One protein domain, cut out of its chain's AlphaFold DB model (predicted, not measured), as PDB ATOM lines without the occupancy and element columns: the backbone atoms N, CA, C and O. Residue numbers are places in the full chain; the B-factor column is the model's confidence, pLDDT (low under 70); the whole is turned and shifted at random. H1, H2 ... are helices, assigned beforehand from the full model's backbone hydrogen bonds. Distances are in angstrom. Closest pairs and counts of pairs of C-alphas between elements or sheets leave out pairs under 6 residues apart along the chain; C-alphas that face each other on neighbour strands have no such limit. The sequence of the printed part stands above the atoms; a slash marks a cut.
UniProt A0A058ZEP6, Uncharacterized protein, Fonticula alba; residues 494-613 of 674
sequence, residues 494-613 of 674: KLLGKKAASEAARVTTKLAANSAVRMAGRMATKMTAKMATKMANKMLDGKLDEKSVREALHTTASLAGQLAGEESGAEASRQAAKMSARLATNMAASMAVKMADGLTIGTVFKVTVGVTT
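AT A GLANCE: This is residues 494 to 613 of the 674 residues of an uncharacterized protein of Fonticula alba (UniProt A0A058ZEP6). This is one long, slender helical hairpin: H1 runs out, the chain folds back through a tight turn, and H2 returns and crosses H1 at a shallow tilt, and beyond the crossing the two free ends splay apart. H2 is the longer helix and has a kink of 34 degrees near residue 568; its residues 589 to 612 stick out with Thr 613, and residues 494 to 500 of H1 stick out too. The printed part has 120 residues with two named helices, H1 then H2, and no named strand; the class is all helix. It is extended, with a radius of gyration of the C-alphas of 26.5 A, and a rod spanning 91 by 31 by 16 A.

HOW THE PARTS SIT: Start with H2, residues 546 to 612, and look from it to H1, residues 494 to 540. The two touch, with 21 pairs of C-alphas within 8 A; the closest C-alphas are those of Ala 512 and Ala 576, 6.6 A apart. Their lines stand at a shallow tilt of 32 degrees, and they run opposite ways as a hairpin. Along the backbones, 62 of 63 O i to N i+4 pairs in H2 and 42 of 43 in H1 are within hydrogen-bond range.

IN THESE COORDINATES: Find C-alpha 546 at (60.430, -83.804, -1.035); from there H2 runs 86.6 A to C-alpha 612 at (26.303, -5.788, -16.982). H1 begins at C-alpha 494, (20.521, -27.516, 10.792), and covers 69.1 A to C-alpha 540.

THE WHOLE: The C-alphas of Lys 543 and Thr 613 are the two farthest apart, at 91.9 A. The printed part has no cut, and the link from H1 to H2, five residues, is tight; residues 541 to 547 stand free. The mean pLDDT of the printed part is 73.3, and 45 residues are under 70, among them residues 563 to 586 and 608 to 613.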
ATOM      1  N   LYS A 494      20.014 -26.671   9.699       91.75
ATOM      2  CA  LYS A 494      20.521 -27.516  10.792       91.75
ATOM      3  C   LYS A 494      20.283 -29.010  10.545       91.75
ATOM      4  O   LYS A 494      21.163 -29.827  10.828       91.75
ATOM      5  N   LEU A 495      19.117 -29.383  10.014       90.19
ATOM      6  CA  LEU A 495      18.787 -30.776   9.688       90.19
ATOM      7  C   LEU A 495      19.598 -31.295   8.496       90.19
ATOM      8  O   LEU A 495      20.127 -32.407   8.556       90.19
ATOM      9  N   LEU A 496      19.760 -30.480   7.450       87.75
ATOM     10  CA  LEU A 496      20.599 -30.814   6.298       87.75
ATOM     11  C   LEU A 496      22.069 -30.968   6.703       87.75
ATOM     12  O   LEU A 496      22.702 -31.944   6.307       87.75
ATOM     13  N   GLY A 497      22.582 -30.080   7.561       89.38
ATOM     14  CA  GLY A 497      23.943 -30.169   8.094       89.38
ATOM     15  C   GLY A 497      24.188 -31.455   8.890       89.38
ATOM     16  O   GLY A 497      25.161 -32.166   8.636       89.38
ATOM     17  N   LYS A 498      23.273 -31.822   9.800       89.31
ATOM     18  CA  LYS A 498      23.374 -33.077  10.569       89.31
ATOM     19  C   LYS A 498      23.326 -34.318   9.677       89.31
ATOM     20  O   LYS A 498      24.080 -35.264   9.899       89.31
ATOM     21  N   LYS A 499      22.461 -34.319   8.662       85.38
ATOM     22  CA  LYS A 499      22.312 -35.452   7.741       85.38
ATOM     23  C   LYS A 499      23.522 -35.601   6.820       85.38
ATOM     24  O   LYS A 499      24.016 -36.712   6.659       85.38
ATOM     25  N   ALA A 500      24.036 -34.493   6.286       80.88
ATOM     26  CA  ALA A 500      25.259 -34.482   5.489       80.88
ATOM     27  C   ALA A 500      26.463 -34.987   6.301       80.88
ATOM     28  O   ALA A 500      27.221 -35.823   5.812       80.88
ATOM     29  N   ALA A 501      26.595 -34.560   7.563       83.19
ATOM     30  CA  ALA A 501      27.647 -35.038   8.456       83.19
ATOM     31  C   ALA A 501      27.523 -36.543   8.763       83.19
ATOM     32  O   ALA A 501      28.512 -37.272   8.691       83.19
ATOM     33  N   SER A 502      26.309 -37.030   9.050       87.00
ATOM     34  CA  SER A 502      26.058 -38.453   9.313       87.00
ATOM     35  C   SER A 502      26.351 -39.331   8.094       87.00
ATOM     36  O   SER A 502      26.936 -40.406   8.232       87.00
ATOM     37  N   GLU A 503      25.965 -38.891   6.896       85.62
ATOM     38  CA  GLU A 503      26.179 -39.671   5.677       85.62
ATOM     39  C   GLU A 503      27.656 -39.671   5.264       85.62
ATOM     40  O   GLU A 503      28.199 -40.717   4.905       85.62
ATOM     41  N   ALA A 504      28.349 -38.537   5.424       79.38
ATOM     42  CA  ALA A 504      29.795 -38.460   5.243       79.38
ATOM     43  C   ALA A 504      30.538 -39.402   6.208       79.38
ATOM     44  O   ALA A 504      31.432 -40.136   5.780       79.38
ATOM     45  N   ALA A 505      30.139 -39.458   7.483       81.62
ATOM     46  CA  ALA A 505      30.707 -40.386   8.466       81.62
ATOM     47  C   ALA A 505      30.446 -41.862   8.101       81.62
ATOM     48  O   ALA A 505      31.337 -42.707   8.205       81.62
ATOM     49  N   ARG A 506      29.246 -42.188   7.604       87.94
ATOM     50  CA  ARG A 506      28.875 -43.551   7.184       87.94
ATOM     51  C   ARG A 506      29.660 -44.028   5.959       87.94
ATOM     52  O   ARG A 506      30.122 -45.168   5.912       87.94
ATOM     53  N   VAL A 507      29.825 -43.166   4.956       85.12
ATOM     54  CA  VAL A 507      30.568 -43.506   3.733       85.12
ATOM     55  C   VAL A 507      32.062 -43.639   4.025       85.12
ATOM     56  O   VAL A 507      32.691 -44.596   3.571       85.12
ATOM     57  N   THR A 508      32.629 -42.729   4.821       79.00
ATOM     58  CA  THR A 508      34.058 -42.760   5.179       79.00
ATOM     59  C   THR A 508      34.421 -43.987   6.014       79.00
ATOM     60  O   THR A 508      35.417 -44.642   5.708       79.00
ATOM     61  N   THR A 509      33.597 -44.369   6.993       81.81
ATOM     62  CA  THR A 509      33.815 -45.591   7.791       81.81
ATOM     63  C   THR A 509      33.736 -46.861   6.941       81.81
ATOM     64  O   THR A 509      34.627 -47.710   7.024       81.81
ATOM     65  N   LYS A 510      32.741 -46.975   6.051       82.00
ATOM     66  CA  LYS A 510      32.601 -48.138   5.155       82.00
ATOM     67  C   LYS A 510      33.758 -48.251   4.156       82.00
ATOM     68  O   LYS A 510      34.235 -49.353   3.882       82.00
ATOM     69  N   LEU A 511      34.230 -47.124   3.621       81.88
ATOM     70  CA  LEU A 511      35.366 -47.099   2.700       81.88
ATOM     71  C   LEU A 511      36.678 -47.457   3.417       81.88
ATOM     72  O   LEU A 511      37.451 -48.266   2.900       81.88
ATOM     73  N   ALA A 512      36.897 -46.913   4.619       74.19
ATOM     74  CA  ALA A 512      38.068 -47.209   5.437       74.19
ATOM     75  C   ALA A 512      38.144 -48.703   5.783       74.19
ATOM     76  O   ALA A 512      39.166 -49.330   5.502       74.19
ATOM     77  N   ALA A 513      37.048 -49.297   6.268       74.81
ATOM     78  CA  ALA A 513      36.986 -50.720   6.602       74.81
ATOM     79  C   ALA A 513      37.291 -51.620   5.389       74.81
ATOM     80  O   ALA A 513      38.156 -52.493   5.458       74.81
ATOM     81  N   ASN A 514      36.664 -51.355   4.237       78.62
ATOM     82  CA  ASN A 514      36.904 -52.139   3.019       78.62
ATOM     83  C   ASN A 514      38.340 -52.003   2.491       78.62
ATOM     84  O   ASN A 514      38.906 -52.961   1.955       78.62
ATOM     85  N   SER A 515      38.938 -50.815   2.616       73.69
ATOM     86  CA  SER A 515      40.321 -50.581   2.193       73.69
ATOM     87  C   SER A 515      41.332 -51.289   3.102       73.69
ATOM     88  O   SER A 515      42.269 -51.904   2.590       73.69
ATOM     89  N   ALA A 516      41.094 -51.291   4.420       73.88
ATOM     90  CA  ALA A 516      41.943 -51.948   5.407       73.88
ATOM     91  C   ALA A 516      41.975 -53.469   5.196       73.88
ATOM     92  O   ALA A 516      43.056 -54.040   5.065       73.88
ATOM     93  N   VAL A 517      40.810 -54.107   5.025       78.75
ATOM     94  CA  VAL A 517      40.708 -55.557   4.765       78.75
ATOM     95  C   VAL A 517      41.452 -55.949   3.481       78.75
ATOM     96  O   VAL A 517      42.232 -56.902   3.465       78.75
ATOM     97  N   ARG A 518      41.286 -55.177   2.397       75.81
ATOM     98  CA  ARG A 518      41.967 -55.449   1.116       75.81
ATOM     99  C   ARG A 518      43.476 -55.221   1.154       75.81
ATOM    100  O   ARG A 518      44.191 -55.846   0.366       75.81
ATOM    101  N   MET A 519      43.969 -54.292   1.972       75.00
ATOM    102  CA  MET A 519      45.410 -54.078   2.126       75.00
ATOM    103  C   MET A 519      46.036 -55.134   3.033       75.00
ATOM    104  O   MET A 519      47.050 -55.714   2.643       75.00
ATOM    105  N   ALA A 520      45.405 -55.443   4.169       71.06
ATOM    106  CA  ALA A 520      45.862 -56.476   5.094       71.06
ATOM    107  C   ALA A 520      45.966 -57.841   4.397       71.06
ATOM    108  O   ALA A 520      47.028 -58.460   4.419       71.06
ATOM    109  N   GLY A 521      44.930 -58.244   3.649       76.69
ATOM    110  CA  GLY A 521      44.940 -59.510   2.908       76.69
ATOM    111  C   GLY A 521      46.070 -59.609   1.875       76.69
ATOM    112  O   GLY A 521      46.715 -60.651   1.771       76.69
ATOM    113  N   ARG A 522      46.369 -58.518   1.150       76.31
ATOM    114  CA  ARG A 522      47.447 -58.478   0.138       76.31
ATOM    115  C   ARG A 522      48.850 -58.448   0.744       76.31
ATOM    116  O   ARG A 522      49.770 -59.041   0.179       76.31
ATOM    117  N   MET A 523      49.029 -57.754   1.866       73.12
ATOM    118  CA  MET A 523      50.297 -57.736   2.603       73.12
ATOM    119  C   MET A 523      50.589 -59.112   3.208       73.12
ATOM    120  O   MET A 523      51.696 -59.627   3.037       73.12
ATOM    121  N   ALA A 524      49.584 -59.740   3.826       72.50
ATOM    122  CA  ALA A 524      49.703 -61.063   4.428       72.50
ATOM    123  C   ALA A 524      50.093 -62.132   3.395       72.50
ATOM    124  O   ALA A 524      51.048 -62.872   3.627       72.50
ATOM    125  N   THR A 525      49.445 -62.160   2.221       78.50
ATOM    126  CA  THR A 525      49.781 -63.115   1.140       78.50
ATOM    127  C   THR A 525      51.180 -62.898   0.563       78.50
ATOM    128  O   THR A 525      51.901 -63.863   0.316       78.50
ATOM    129  N   LYS A 526      51.616 -61.645   0.368       76.62
ATOM    130  CA  LYS A 526      52.979 -61.372  -0.124       76.62
ATOM    131  C   LYS A 526      54.058 -61.766   0.886       76.62
ATOM    132  O   LYS A 526      55.082 -62.319   0.485       76.62
ATOM    133  N   MET A 527      53.848 -61.474   2.169       74.25
ATOM    134  CA  MET A 527      54.788 -61.824   3.241       74.25
ATOM    135  C   MET A 527      54.924 -63.342   3.386       74.25
ATOM    136  O   MET A 527      56.044 -63.857   3.375       74.25
ATOM    137  N   THR A 528      53.798 -64.063   3.439       74.44
ATOM    138  CA  THR A 528      53.790 -65.533   3.546       74.44
ATOM    139  C   THR A 528      54.438 -66.195   2.336       74.44
ATOM    140  O   THR A 528      55.314 -67.039   2.515       74.44
ATOM    141  N   ALA A 529      54.122 -65.762   1.111       74.94
ATOM    142  CA  ALA A 529      54.740 -66.316  -0.096       74.94
ATOM    143  C   ALA A 529      56.270 -66.133  -0.115       74.94
ATOM    144  O   ALA A 529      57.002 -67.054  -0.485       74.94
ATOM    145  N   LYS A 530      56.766 -64.965   0.322       79.44
ATOM    146  CA  LYS A 530      58.202 -64.648   0.359       79.44
ATOM    147  C   LYS A 530      58.944 -65.416   1.458       79.44
ATOM    148  O   LYS A 530      60.083 -65.832   1.250       79.44
ATOM    149  N   MET A 531      58.318 -65.615   2.620       77.12
ATOM    150  CA  MET A 531      58.896 -66.443   3.684       77.12
ATOM    151  C   MET A 531      58.918 -67.925   3.299       77.12
ATOM    152  O   MET A 531      59.953 -68.568   3.475       77.12
ATOM    153  N   ALA A 532      57.844 -68.434   2.689       74.50
ATOM    154  CA  ALA A 532      57.760 -69.815   2.220       74.50
ATOM    155  C   ALA A 532      58.841 -70.139   1.176       74.50
ATOM    156  O   ALA A 532      59.541 -71.138   1.306       74.50
ATOM    157  N   THR A 533      59.064 -69.260   0.190       79.06
ATOM    158  CA  THR A 533      60.138 -69.455  -0.807       79.06
ATOM    159  C   THR A 533      61.531 -69.398  -0.188       79.06
ATOM    160  O   THR A 533      62.399 -70.196  -0.540       79.06
ATOM    161  N   LYS A 534      61.766 -68.488   0.765       78.69
ATOM    162  CA  LYS A 534      63.072 -68.372   1.431       78.69
ATOM    163  C   LYS A 534      63.379 -69.585   2.318       78.69
ATOM    164  O   LYS A 534      64.536 -69.995   2.384       78.69
ATOM    165  N   MET A 535      62.370 -70.157   2.978       78.12
ATOM    166  CA  MET A 535      62.523 -71.399   3.744       78.12
ATOM    167  C   MET A 535      62.700 -72.614   2.829       78.12
ATOM    168  O   MET A 535      63.610 -73.401   3.069       78.12
ATOM    169  N   ALA A 536      61.920 -72.724   1.748       72.38
ATOM    170  CA  ALA A 536      62.044 -73.816   0.783       72.38
ATOM    171  C   ALA A 536      63.446 -73.874   0.156       72.38
ATOM    172  O   ALA A 536      64.058 -74.938   0.118       72.38
ATOM    173  N   ASN A 537      64.003 -72.725  -0.244       75.19
ATOM    174  CA  ASN A 537      65.348 -72.669  -0.823       75.19
ATOM    175  C   ASN A 537      66.438 -73.067   0.187       75.19
ATOM    176  O   ASN A 537      67.365 -73.779  -0.175       75.19
ATOM    177  N   LYS A 538      66.304 -72.682   1.465       76.12
ATOM    178  CA  LYS A 538      67.249 -73.100   2.515       76.12
ATOM    179  C   LYS A 538      67.174 -74.595   2.841       76.12
ATOM    180  O   LYS A 538      68.176 -75.160   3.264       76.12
ATOM    181  N   MET A 539      66.008 -75.224   2.682       74.12
ATOM    182  CA  MET A 539      65.843 -76.666   2.904       74.12
ATOM    183  C   MET A 539      66.319 -77.499   1.702       74.12
ATOM    184  O   MET A 539      66.823 -78.604   1.891       74.12
ATOM    185  N   LEU A 540      66.222 -76.961   0.481       68.38
ATOM    186  CA  LEU A 540      66.683 -77.620  -0.750       68.38
ATOM    187  C   LEU A 540      68.212 -77.759  -0.843       68.38
ATOM    188  O   LEU A 540      68.689 -78.709  -1.461       68.38
ATOM    189  N   ASP A 541      68.977 -76.902  -0.165       76.31
ATOM    190  CA  ASP A 541      70.442 -77.023  -0.098       76.31
ATOM    191  C   ASP A 541      70.921 -78.183   0.803       76.31
ATOM    192  O   ASP A 541      72.102 -78.539   0.793       76.31
ATOM    193  N   GLY A 542      70.023 -78.824   1.561       68.00
ATOM    194  CA  GLY A 542      70.372 -79.866   2.527       68.00
ATOM    195  C   GLY A 542      69.596 -81.167   2.356       68.00
ATOM    196  O   GLY A 542      68.837 -81.484   3.250       68.00
ATOM    197  N   LYS A 543      69.790 -81.925   1.261       76.00
ATOM    198  CA  LYS A 543      69.389 -83.352   1.054       76.00
ATOM    199  C   LYS A 543      68.117 -83.857   1.783       76.00
ATOM    200  O   LYS A 543      68.077 -85.013   2.207       76.00
ATOM    201  N   LEU A 544      67.083 -83.038   1.923       66.62
ATOM    202  CA  LEU A 544      65.820 -83.443   2.527       66.62
ATOM    203  C   LEU A 544      64.889 -83.942   1.426       66.62
ATOM    204  O   LEU A 544      64.824 -83.394   0.325       66.62
ATOM    205  N   ASP A 545      64.220 -85.044   1.717       81.62
ATOM    206  CA  ASP A 545      63.232 -85.676   0.864       81.62
ATOM    207  C   ASP A 545      62.024 -84.752   0.634       81.62
ATOM    208  O   ASP A 545      61.535 -84.076   1.533       81.62
ATOM    209  N   GLU A 546      61.495 -84.725  -0.593       77.50
ATOM    210  CA  GLU A 546      60.430 -83.804  -1.035       77.50
ATOM    211  C   GLU A 546      59.159 -83.848  -0.153       77.50
ATOM    212  O   GLU A 546      58.354 -82.913  -0.119       77.50
ATOM    213  N   LYS A 547      58.983 -84.945   0.592       81.50
ATOM    214  CA  LYS A 547      57.876 -85.167   1.520       81.50
ATOM    215  C   LYS A 547      58.017 -84.352   2.813       81.50
ATOM    216  O   LYS A 547      57.036 -83.741   3.233       81.50
ATOM    217  N   SER A 548      59.221 -84.264   3.383       74.69
ATOM    218  CA  SER A 548      59.480 -83.468   4.591       74.69
ATOM    219  C   SER A 548      59.393 -81.964   4.310       74.69
ATOM    220  O   SER A 548      58.880 -81.204   5.132       74.69
ATOM    221  N   VAL A 549      59.764 -81.537   3.097       75.50
ATOM    222  CA  VAL A 549      59.592 -80.145   2.644       75.50
ATOM    223  C   VAL A 549      58.107 -79.771   2.513       75.50
ATOM    224  O   VAL A 549      57.713 -78.682   2.932       75.50
ATOM    225  N   ARG A 550      57.255 -80.664   1.983       78.75
ATOM    226  CA  ARG A 550      55.801 -80.418   1.876       78.75
ATOM    227  C   ARG A 550      55.131 -80.271   3.244       78.75
ATOM    228  O   ARG A 550      54.330 -79.356   3.426       78.75
ATOM    229  N   GLU A 551      55.464 -81.133   4.201       83.25
ATOM    230  CA  GLU A 551      54.895 -81.080   5.556       83.25
ATOM    231  C   GLU A 551      55.377 -79.846   6.339       83.25
ATOM    232  O   GLU A 551      54.575 -79.182   7.007       83.25
ATOM    233  N   ALA A 552      56.651 -79.464   6.191       73.75
ATOM    234  CA  ALA A 552      57.198 -78.246   6.788       73.75
ATOM    235  C   ALA A 552      56.554 -76.972   6.212       73.75
ATOM    236  O   ALA A 552      56.251 -76.036   6.954       73.75
ATOM    237  N   LEU A 553      56.291 -76.931   4.901       76.69
ATOM    238  CA  LEU A 553      55.603 -75.804   4.263       76.69
ATOM    239  C   LEU A 553      54.130 -75.713   4.680       76.69
ATOM    240  O   LEU A 553      53.629 -74.615   4.909       76.69
ATOM    241  N   HIS A 554      53.439 -76.845   4.828       82.88
ATOM    242  CA  HIS A 554      52.040 -76.854   5.258       82.88
ATOM    243  C   HIS A 554      51.885 -76.360   6.707       82.88
ATOM    244  O   HIS A 554      51.027 -75.529   7.008       82.88
ATOM    245  N   THR A 555      52.739 -76.837   7.614       81.00
ATOM    246  CA  THR A 555      52.718 -76.429   9.029       81.00
ATOM    247  C   THR A 555      53.120 -74.966   9.221       81.00
ATOM    248  O   THR A 555      52.458 -74.247   9.972       81.00
ATOM    249  N   THR A 556      54.132 -74.480   8.495       74.81
ATOM    250  CA  THR A 556      54.527 -73.059   8.549       74.81
ATOM    251  C   THR A 556      53.490 -72.127   7.925       74.81
ATOM    252  O   THR A 556      53.259 -71.049   8.468       74.81
ATOM    253  N   ALA A 557      52.811 -72.529   6.845       72.88
ATOM    254  CA  ALA A 557      51.723 -71.741   6.261       72.88
ATOM    255  C   ALA A 557      50.519 -71.611   7.211       72.88
ATOM    256  O   ALA A 557      49.962 -70.522   7.341       72.88
ATOM    257  N   SER A 558      50.158 -72.690   7.916       76.94
ATOM    258  CA  SER A 558      49.071 -72.681   8.904       76.94
ATOM    259  C   SER A 558      49.381 -71.768  10.099       76.94
ATOM    260  O   SER A 558      48.581 -70.897  10.445       76.94
ATOM    261  N   LEU A 559      50.589 -71.879  10.668       75.31
ATOM    262  CA  LEU A 559      51.032 -71.029  11.781       75.31
ATOM    263  C   LEU A 559      51.158 -69.553  11.382       75.31
ATOM    264  O   LEU A 559      50.771 -68.669  12.144       75.31
ATOM    265  N   ALA A 560      51.652 -69.272  10.173       68.81
ATOM    266  CA  ALA A 560      51.731 -67.905   9.672       68.81
ATOM    267  C   ALA A 560      50.340 -67.296   9.427       68.81
ATOM    268  O   ALA A 560      50.162 -66.099   9.636       68.81
ATOM    269  N   GLY A 561      49.354 -68.102   9.021       67.75
ATOM    270  CA  GLY A 561      47.962 -67.669   8.885       67.75
ATOM    271  C   GLY A 561      47.321 -67.290  10.223       67.75
ATOM    272  O   GLY A 561      46.667 -66.252  10.304       67.75
ATOM    273  N   GLN A 562      47.554 -68.083  11.274       73.94
ATOM    274  CA  GLN A 562      47.035 -67.807  12.620       73.94
ATOM    275  C   GLN A 562      47.673 -66.555  13.239       73.94
ATOM    276  O   GLN A 562      46.956 -65.645  13.653       73.94
ATOM    277  N   LEU A 563      49.005 -66.448  13.207       68.31
ATOM    278  CA  LEU A 563      49.718 -65.295  13.772       68.31
ATOM    279  C   LEU A 563      49.443 -63.996  13.000       68.31
ATOM    280  O   LEU A 563      49.298 -62.931  13.599       68.31
ATOM    281  N   ALA A 564      49.307 -64.068  11.670       64.38
ATOM    282  CA  ALA A 564      48.942 -62.900  10.875       64.38
ATOM    283  C   ALA A 564      47.500 -62.442  11.142       64.38
ATOM    284  O   ALA A 564      47.234 -61.246  11.060       64.38
ATOM    285  N   GLY A 565      46.570 -63.344  11.464       66.88
ATOM    286  CA  GLY A 565      45.187 -62.983  11.787       66.88
ATOM    287  C   GLY A 565      45.070 -62.148  13.066       66.88
ATOM    288  O   GLY A 565      44.377 -61.130  13.070       66.88
ATOM    289  N   GLU A 566      45.790 -62.539  14.118       67.38
ATOM    290  CA  GLU A 566      45.675 -61.921  15.445       67.38
ATOM    291  C   GLU A 566      46.462 -60.606  15.571       67.38
ATOM    292  O   GLU A 566      45.902 -59.595  16.001       67.38
ATOM    293  N   GLU A 567      47.725 -60.558  15.127       66.38
ATOM    294  CA  GLU A 567      48.531 -59.330  15.238       66.38
ATOM    295  C   GLU A 567      48.168 -58.282  14.179       66.38
ATOM    296  O   GLU A 567      48.114 -57.082  14.477       66.38
ATOM    297  N   SER A 568      47.887 -58.696  12.935       60.28
ATOM    298  CA  SER A 568      47.613 -57.718  11.872       60.28
ATOM    299  C   SER A 568      46.230 -57.084  12.002       60.28
ATOM    300  O   SER A 568      46.071 -55.922  11.636       60.28
ATOM    301  N   GLY A 569      45.248 -57.793  12.570       63.53
ATOM    302  CA  GLY A 569      43.902 -57.262  12.790       63.53
ATOM    303  C   GLY A 569      43.886 -56.098  13.781       63.53
ATOM    304  O   GLY A 569      43.306 -55.045  13.500       63.53
ATOM    305  N   ALA A 570      44.572 -56.246  14.917       66.31
ATOM    306  CA  ALA A 570      44.617 -55.220  15.956       66.31
ATOM    307  C   ALA A 570      45.377 -53.959  15.504       66.31
ATOM    308  O   ALA A 570      44.901 -52.835  15.705       66.31
ATOM    309  N   GLU A 571      46.527 -54.128  14.848       69.81
ATOM    310  CA  GLU A 571      47.354 -52.998  14.414       69.81
ATOM    311  C   GLU A 571      46.775 -52.303  13.169       69.81
ATOM    312  O   GLU A 571      46.742 -51.068  13.108       69.81
ATOM    313  N   ALA A 572      46.206 -53.056  12.217       62.69
ATOM    314  CA  ALA A 572      45.519 -52.472  11.065       62.69
ATOM    315  C   ALA A 572      44.284 -51.663  11.487       62.69
ATOM    316  O   ALA A 572      44.065 -50.576  10.950       62.69
ATOM    317  N   SER A 573      43.512 -52.123  12.481       56.12
ATOM    318  CA  SER A 573      42.371 -51.358  13.005       56.12
ATOM    319  C   SER A 573      42.805 -50.067  13.710       56.12
ATOM    320  O   SER A 573      42.178 -49.022  13.512       56.12
ATOM    321  N   ARG A 574      43.913 -50.080  14.468       68.31
ATOM    322  CA  ARG A 574      44.471 -48.863  15.093       68.31
ATOM    323  C   ARG A 574      44.966 -47.852  14.057       68.31
ATOM    324  O   ARG A 574      44.708 -46.653  14.191       68.31
ATOM    325  N   GLN A 575      45.647 -48.315  13.010       68.38
ATOM    326  CA  GLN A 575      46.131 -47.441  11.939       68.38
ATOM    327  C   GLN A 575      44.991 -46.917  11.056       68.38
ATOM    328  O   GLN A 575      44.986 -45.733  10.711       68.38
ATOM    329  N   ALA A 576      43.985 -47.745  10.759       61.88
ATOM    330  CA  ALA A 576      42.791 -47.329  10.027       61.88
ATOM    331  C   ALA A 576      42.008 -46.243  10.782       61.88
ATOM    332  O   ALA A 576      41.598 -45.256  10.169       61.88
ATOM    333  N   ALA A 577      41.871 -46.357  12.109       61.91
ATOM    334  CA  ALA A 577      41.232 -45.335  12.938       61.91
ATOM    335  C   ALA A 577      41.997 -43.996  12.913       61.91
ATOM    336  O   ALA A 577      41.397 -42.941  12.697       61.91
ATOM    337  N   LYS A 578      43.334 -44.028  13.044       67.94
ATOM    338  CA  LYS A 578      44.183 -42.821  12.961       67.94
ATOM    339  C   LYS A 578      44.115 -42.148  11.586       67.94
ATOM    340  O   LYS A 578      44.038 -40.921  11.506       67.94
ATOM    341  N   MET A 579      44.132 -42.932  10.508       65.81
ATOM    342  CA  MET A 579      44.034 -42.403   9.145       65.81
ATOM    343  C   MET A 579      42.642 -41.842   8.853       65.81
ATOM    344  O   MET A 579      42.539 -40.761   8.279       65.81
ATOM    345  N   SER A 580      41.578 -42.519   9.295       61.75
ATOM    346  CA  SER A 580      40.197 -42.058   9.109       61.75
ATOM    347  C   SER A 580      39.948 -40.705   9.783       61.75
ATOM    348  O   SER A 580      39.381 -39.816   9.148       61.75
ATOM    349  N   ALA A 581      40.461 -40.497  11.002       63.44
ATOM    350  CA  ALA A 581      40.348 -39.219  11.707       63.44
ATOM    351  C   ALA A 581      41.024 -38.063  10.944       63.44
ATOM    352  O   ALA A 581      40.420 -37.007  10.760       63.44
ATOM    353  N   ARG A 582      42.245 -38.279  10.431       65.06
ATOM    354  CA  ARG A 582      42.984 -37.270   9.645       65.06
ATOM    355  C   ARG A 582      42.321 -36.961   8.301       65.06
ATOM    356  O   ARG A 582      42.319 -35.819   7.847       65.06
ATOM    357  N   LEU A 583      41.773 -37.979   7.645       69.56
ATOM    358  CA  LEU A 583      41.130 -37.822   6.342       69.56
ATOM    359  C   LEU A 583      39.792 -37.081   6.479       69.56
ATOM    360  O   LEU A 583      39.495 -36.210   5.662       69.56
ATOM    361  N   ALA A 584      39.040 -37.352   7.550       64.38
ATOM    362  CA  ALA A 584      37.805 -36.645   7.872       64.38
ATOM    363  C   ALA A 584      38.041 -35.148   8.143       64.38
ATOM    364  O   ALA A 584      37.333 -34.314   7.577       64.38
ATOM    365  N   THR A 585      39.061 -34.783   8.932       67.50
ATOM    366  CA  THR A 585      39.376 -33.370   9.217       67.50
ATOM    367  C   THR A 585      39.832 -32.616   7.970       67.50
ATOM    368  O   THR A 585      39.380 -31.499   7.720       67.50
ATOM    369  N   ASN A 586      40.668 -33.242   7.138       65.38
ATOM    370  CA  ASN A 586      41.188 -32.604   5.929       65.38
ATOM    371  C   ASN A 586      40.108 -32.449   4.848       65.38
ATOM    372  O   ASN A 586      40.057 -31.420   4.172       65.38
ATOM    373  N   MET A 587      39.214 -33.433   4.699       73.00
ATOM    374  CA  MET A 587      38.078 -33.315   3.781       73.00
ATOM    375  C   MET A 587      37.068 -32.270   4.248       73.00
ATOM    376  O   MET A 587      36.598 -31.495   3.418       73.00
ATOM    377  N   ALA A 588      36.771 -32.196   5.550       67.50
ATOM    378  CA  ALA A 588      35.874 -31.177   6.093       67.50
ATOM    379  C   ALA A 588      36.414 -29.758   5.847       67.50
ATOM    380  O   ALA A 588      35.683 -28.904   5.348       67.50
ATOM    381  N   ALA A 589      37.707 -29.526   6.103       64.81
ATOM    382  CA  ALA A 589      38.350 -28.240   5.839       64.81
ATOM    383  C   ALA A 589      38.367 -27.897   4.338       64.81
ATOM    384  O   ALA A 589      38.006 -26.790   3.945       64.81
ATOM    385  N   SER A 590      38.716 -28.859   3.476       64.75
ATOM    386  CA  SER A 590      38.748 -28.639   2.024       64.75
ATOM    387  C   SER A 590      37.360 -28.374   1.435       64.75
ATOM    388  O   SER A 590      37.222 -27.527   0.552       64.75
ATOM    389  N   MET A 591      36.321 -29.065   1.915       73.31
ATOM    390  CA  MET A 591      34.946 -28.816   1.476       73.31
ATOM    391  C   MET A 591      34.428 -27.464   1.965       73.31
ATOM    392  O   MET A 591      33.771 -26.778   1.189       73.31
ATOM    393  N   ALA A 592      34.759 -27.049   3.191       68.38
ATOM    394  CA  ALA A 592      34.389 -25.730   3.701       68.38
ATOM    395  C   ALA A 592      34.991 -24.598   2.850       68.38
ATOM    396  O   ALA A 592      34.270 -23.683   2.461       68.38
ATOM    397  N   VAL A 593      36.272 -24.706   2.478       75.38
ATOM    398  CA  VAL A 593      36.943 -23.733   1.596       75.38
ATOM    399  C   VAL A 593      36.325 -23.736   0.197       75.38
ATOM    400  O   VAL A 593      35.933 -22.689  -0.302       75.38
ATOM    401  N   LYS A 594      36.120 -24.909  -0.415       72.75
ATOM    402  CA  LYS A 594      35.506 -25.002  -1.753       72.75
ATOM    403  C   LYS A 594      34.069 -24.482  -1.794       72.75
ATOM    404  O   LYS A 594      33.656 -23.924  -2.806       72.75
ATOM    405  N   MET A 595      33.300 -24.677  -0.721       73.19
ATOM    406  CA  MET A 595      31.956 -24.111  -0.616       73.19
ATOM    407  C   MET A 595      31.998 -22.595  -0.414       73.19
ATOM    408  O   MET A 595      31.197 -21.906  -1.034       73.19
ATOM    409  N   ALA A 596      32.940 -22.068   0.372       69.56
ATOM    410  CA  ALA A 596      33.125 -20.625   0.530       69.56
ATOM    411  C   ALA A 596      33.552 -19.949  -0.786       69.56
ATOM    412  O   ALA A 596      32.968 -18.933  -1.169       69.56
ATOM    413  N   ASP A 597      34.484 -20.555  -1.525       69.38
ATOM    414  CA  ASP A 597      34.962 -20.059  -2.820       69.38
ATOM    415  C   ASP A 597      33.873 -20.152  -3.897       69.38
ATOM    416  O   ASP A 597      33.641 -19.213  -4.659       69.38
ATOM    417  N   GLY A 598      33.143 -21.270  -3.941       67.88
ATOM    418  CA  GLY A 598      32.044 -21.462  -4.887       67.88
ATOM    419  C   GLY A 598      30.875 -20.509  -4.638       67.88
ATOM    420  O   GLY A 598      30.279 -20.005  -5.593       67.88
ATOM    421  N   LEU A 599      30.565 -20.229  -3.367       78.75
ATOM    422  CA  LEU A 599      29.497 -19.305  -3.006       78.75
ATOM    423  C   LEU A 599      29.892 -17.865  -3.341       78.75
ATOM    424  O   LEU A 599      29.125 -17.188  -4.010       78.75
ATOM    425  N   THR A 600      31.095 -17.424  -2.964       71.81
ATOM    426  CA  THR A 600      31.560 -16.047  -3.206       71.81
ATOM    427  C   THR A 600      31.766 -15.746  -4.689       71.81
ATOM    428  O   THR A 600      31.252 -14.743  -5.186       71.81
ATOM    429  N   ILE A 601      32.436 -16.625  -5.438       72.81
ATOM    430  CA  ILE A 601      32.687 -16.415  -6.871       72.81
ATOM    431  C   ILE A 601      31.384 -16.549  -7.668       72.81
ATOM    432  O   ILE A 601      31.115 -15.742  -8.559       72.81
ATOM    433  N   GLY A 602      30.529 -17.515  -7.320       69.81
ATOM    434  CA  GLY A 602      29.252 -17.737  -7.993       69.81
ATOM    435  C   GLY A 602      28.260 -16.589  -7.795       69.81
ATOM    436  O   GLY A 602      27.625 -16.157  -8.762       69.81
ATOM    437  N   THR A 603      28.138 -16.049  -6.577       73.75
ATOM    438  CA  THR A 603      27.246 -14.909  -6.317       73.75
ATOM    439  C   THR A 603      27.778 -13.624  -6.930       73.75
ATOM    440  O   THR A 603      27.005 -12.891  -7.542       73.75
ATOM    441  N   VAL A 604      29.089 -13.370  -6.849       71.50
ATOM    442  CA  VAL A 604      29.699 -12.178  -7.454       71.50
ATOM    443  C   VAL A 604      29.570 -12.229  -8.972       71.50
ATOM    444  O   VAL A 604      29.142 -11.245  -9.568       71.50
ATOM    445  N   PHE A 605      29.825 -13.370  -9.617       69.19
ATOM    446  CA  PHE A 605      29.694 -13.491 -11.071       69.19
ATOM    447  C   PHE A 605      28.240 -13.347 -11.537       69.19
ATOM    448  O   PHE A 605      27.976 -12.670 -12.525       69.19
ATOM    449  N   LYS A 606      27.270 -13.911 -10.807       66.38
ATOM    450  CA  LYS A 606      25.846 -13.830 -11.176       66.38
ATOM    451  C   LYS A 606      25.263 -12.427 -10.978       66.38
ATOM    452  O   LYS A 606      24.481 -11.979 -11.812       66.38
ATOM    453  N   VAL A 607      25.684 -11.721  -9.926       76.69
ATOM    454  CA  VAL A 607      25.350 -10.303  -9.711       76.69
ATOM    455  C   VAL A 607      26.034  -9.429 -10.764       76.69
ATOM    456  O   VAL A 607      25.390  -8.568 -11.350       76.69
ATOM    457  N   THR A 608      27.301  -9.697 -11.087       61.53
ATOM    458  CA  THR A 608      28.047  -8.921 -12.088       61.53
ATOM    459  C   THR A 608      27.451  -9.103 -13.485       61.53
ATOM    460  O   THR A 608      27.127  -8.116 -14.134       61.53
ATOM    461  N   VAL A 609      27.192 -10.340 -13.923       69.75
ATOM    462  CA  VAL A 609      26.610 -10.628 -15.248       69.75
ATOM    463  C   VAL A 609      25.162 -10.137 -15.360       69.75
ATOM    464  O   VAL A 609      24.773  -9.630 -16.412       69.75
ATOM    465  N   GLY A 610      24.378 -10.220 -14.278       68.69
ATOM    466  CA  GLY A 610      23.008  -9.699 -14.231       68.69
ATOM    467  C   GLY A 610      22.915  -8.170 -14.284       68.69
ATOM    468  O   GLY A 610      21.916  -7.644 -14.764       68.69
ATOM    469  N   VAL A 611      23.952  -7.456 -13.833       59.91
ATOM    470  CA  VAL A 611      24.011  -5.984 -13.858       59.91
ATOM    471  C   VAL A 611      24.667  -5.461 -15.148       59.91
ATOM    472  O   VAL A 611      24.277  -4.410 -15.657       59.91
ATOM    473  N   THR A 612      25.602  -6.207 -15.749       47.28
ATOM    474  CA  THR A 612      26.303  -5.788 -16.982       47.28
ATOM    475  C   THR A 612      25.460  -5.839 -18.260       47.28
ATOM    476  O   THR A 612      25.877  -5.290 -19.275       47.28
ATOM    477  N   THR A 613      24.274  -6.451 -18.247       58.84
ATOM    478  CA  THR A 613      23.376  -6.485 -19.419       58.84
ATOM    479  C   THR A 613      22.472  -5.253 -19.550       58.84
ATOM    480  O   THR A 613      21.713  -5.178 -20.514       58.84
TER     481      THR A 613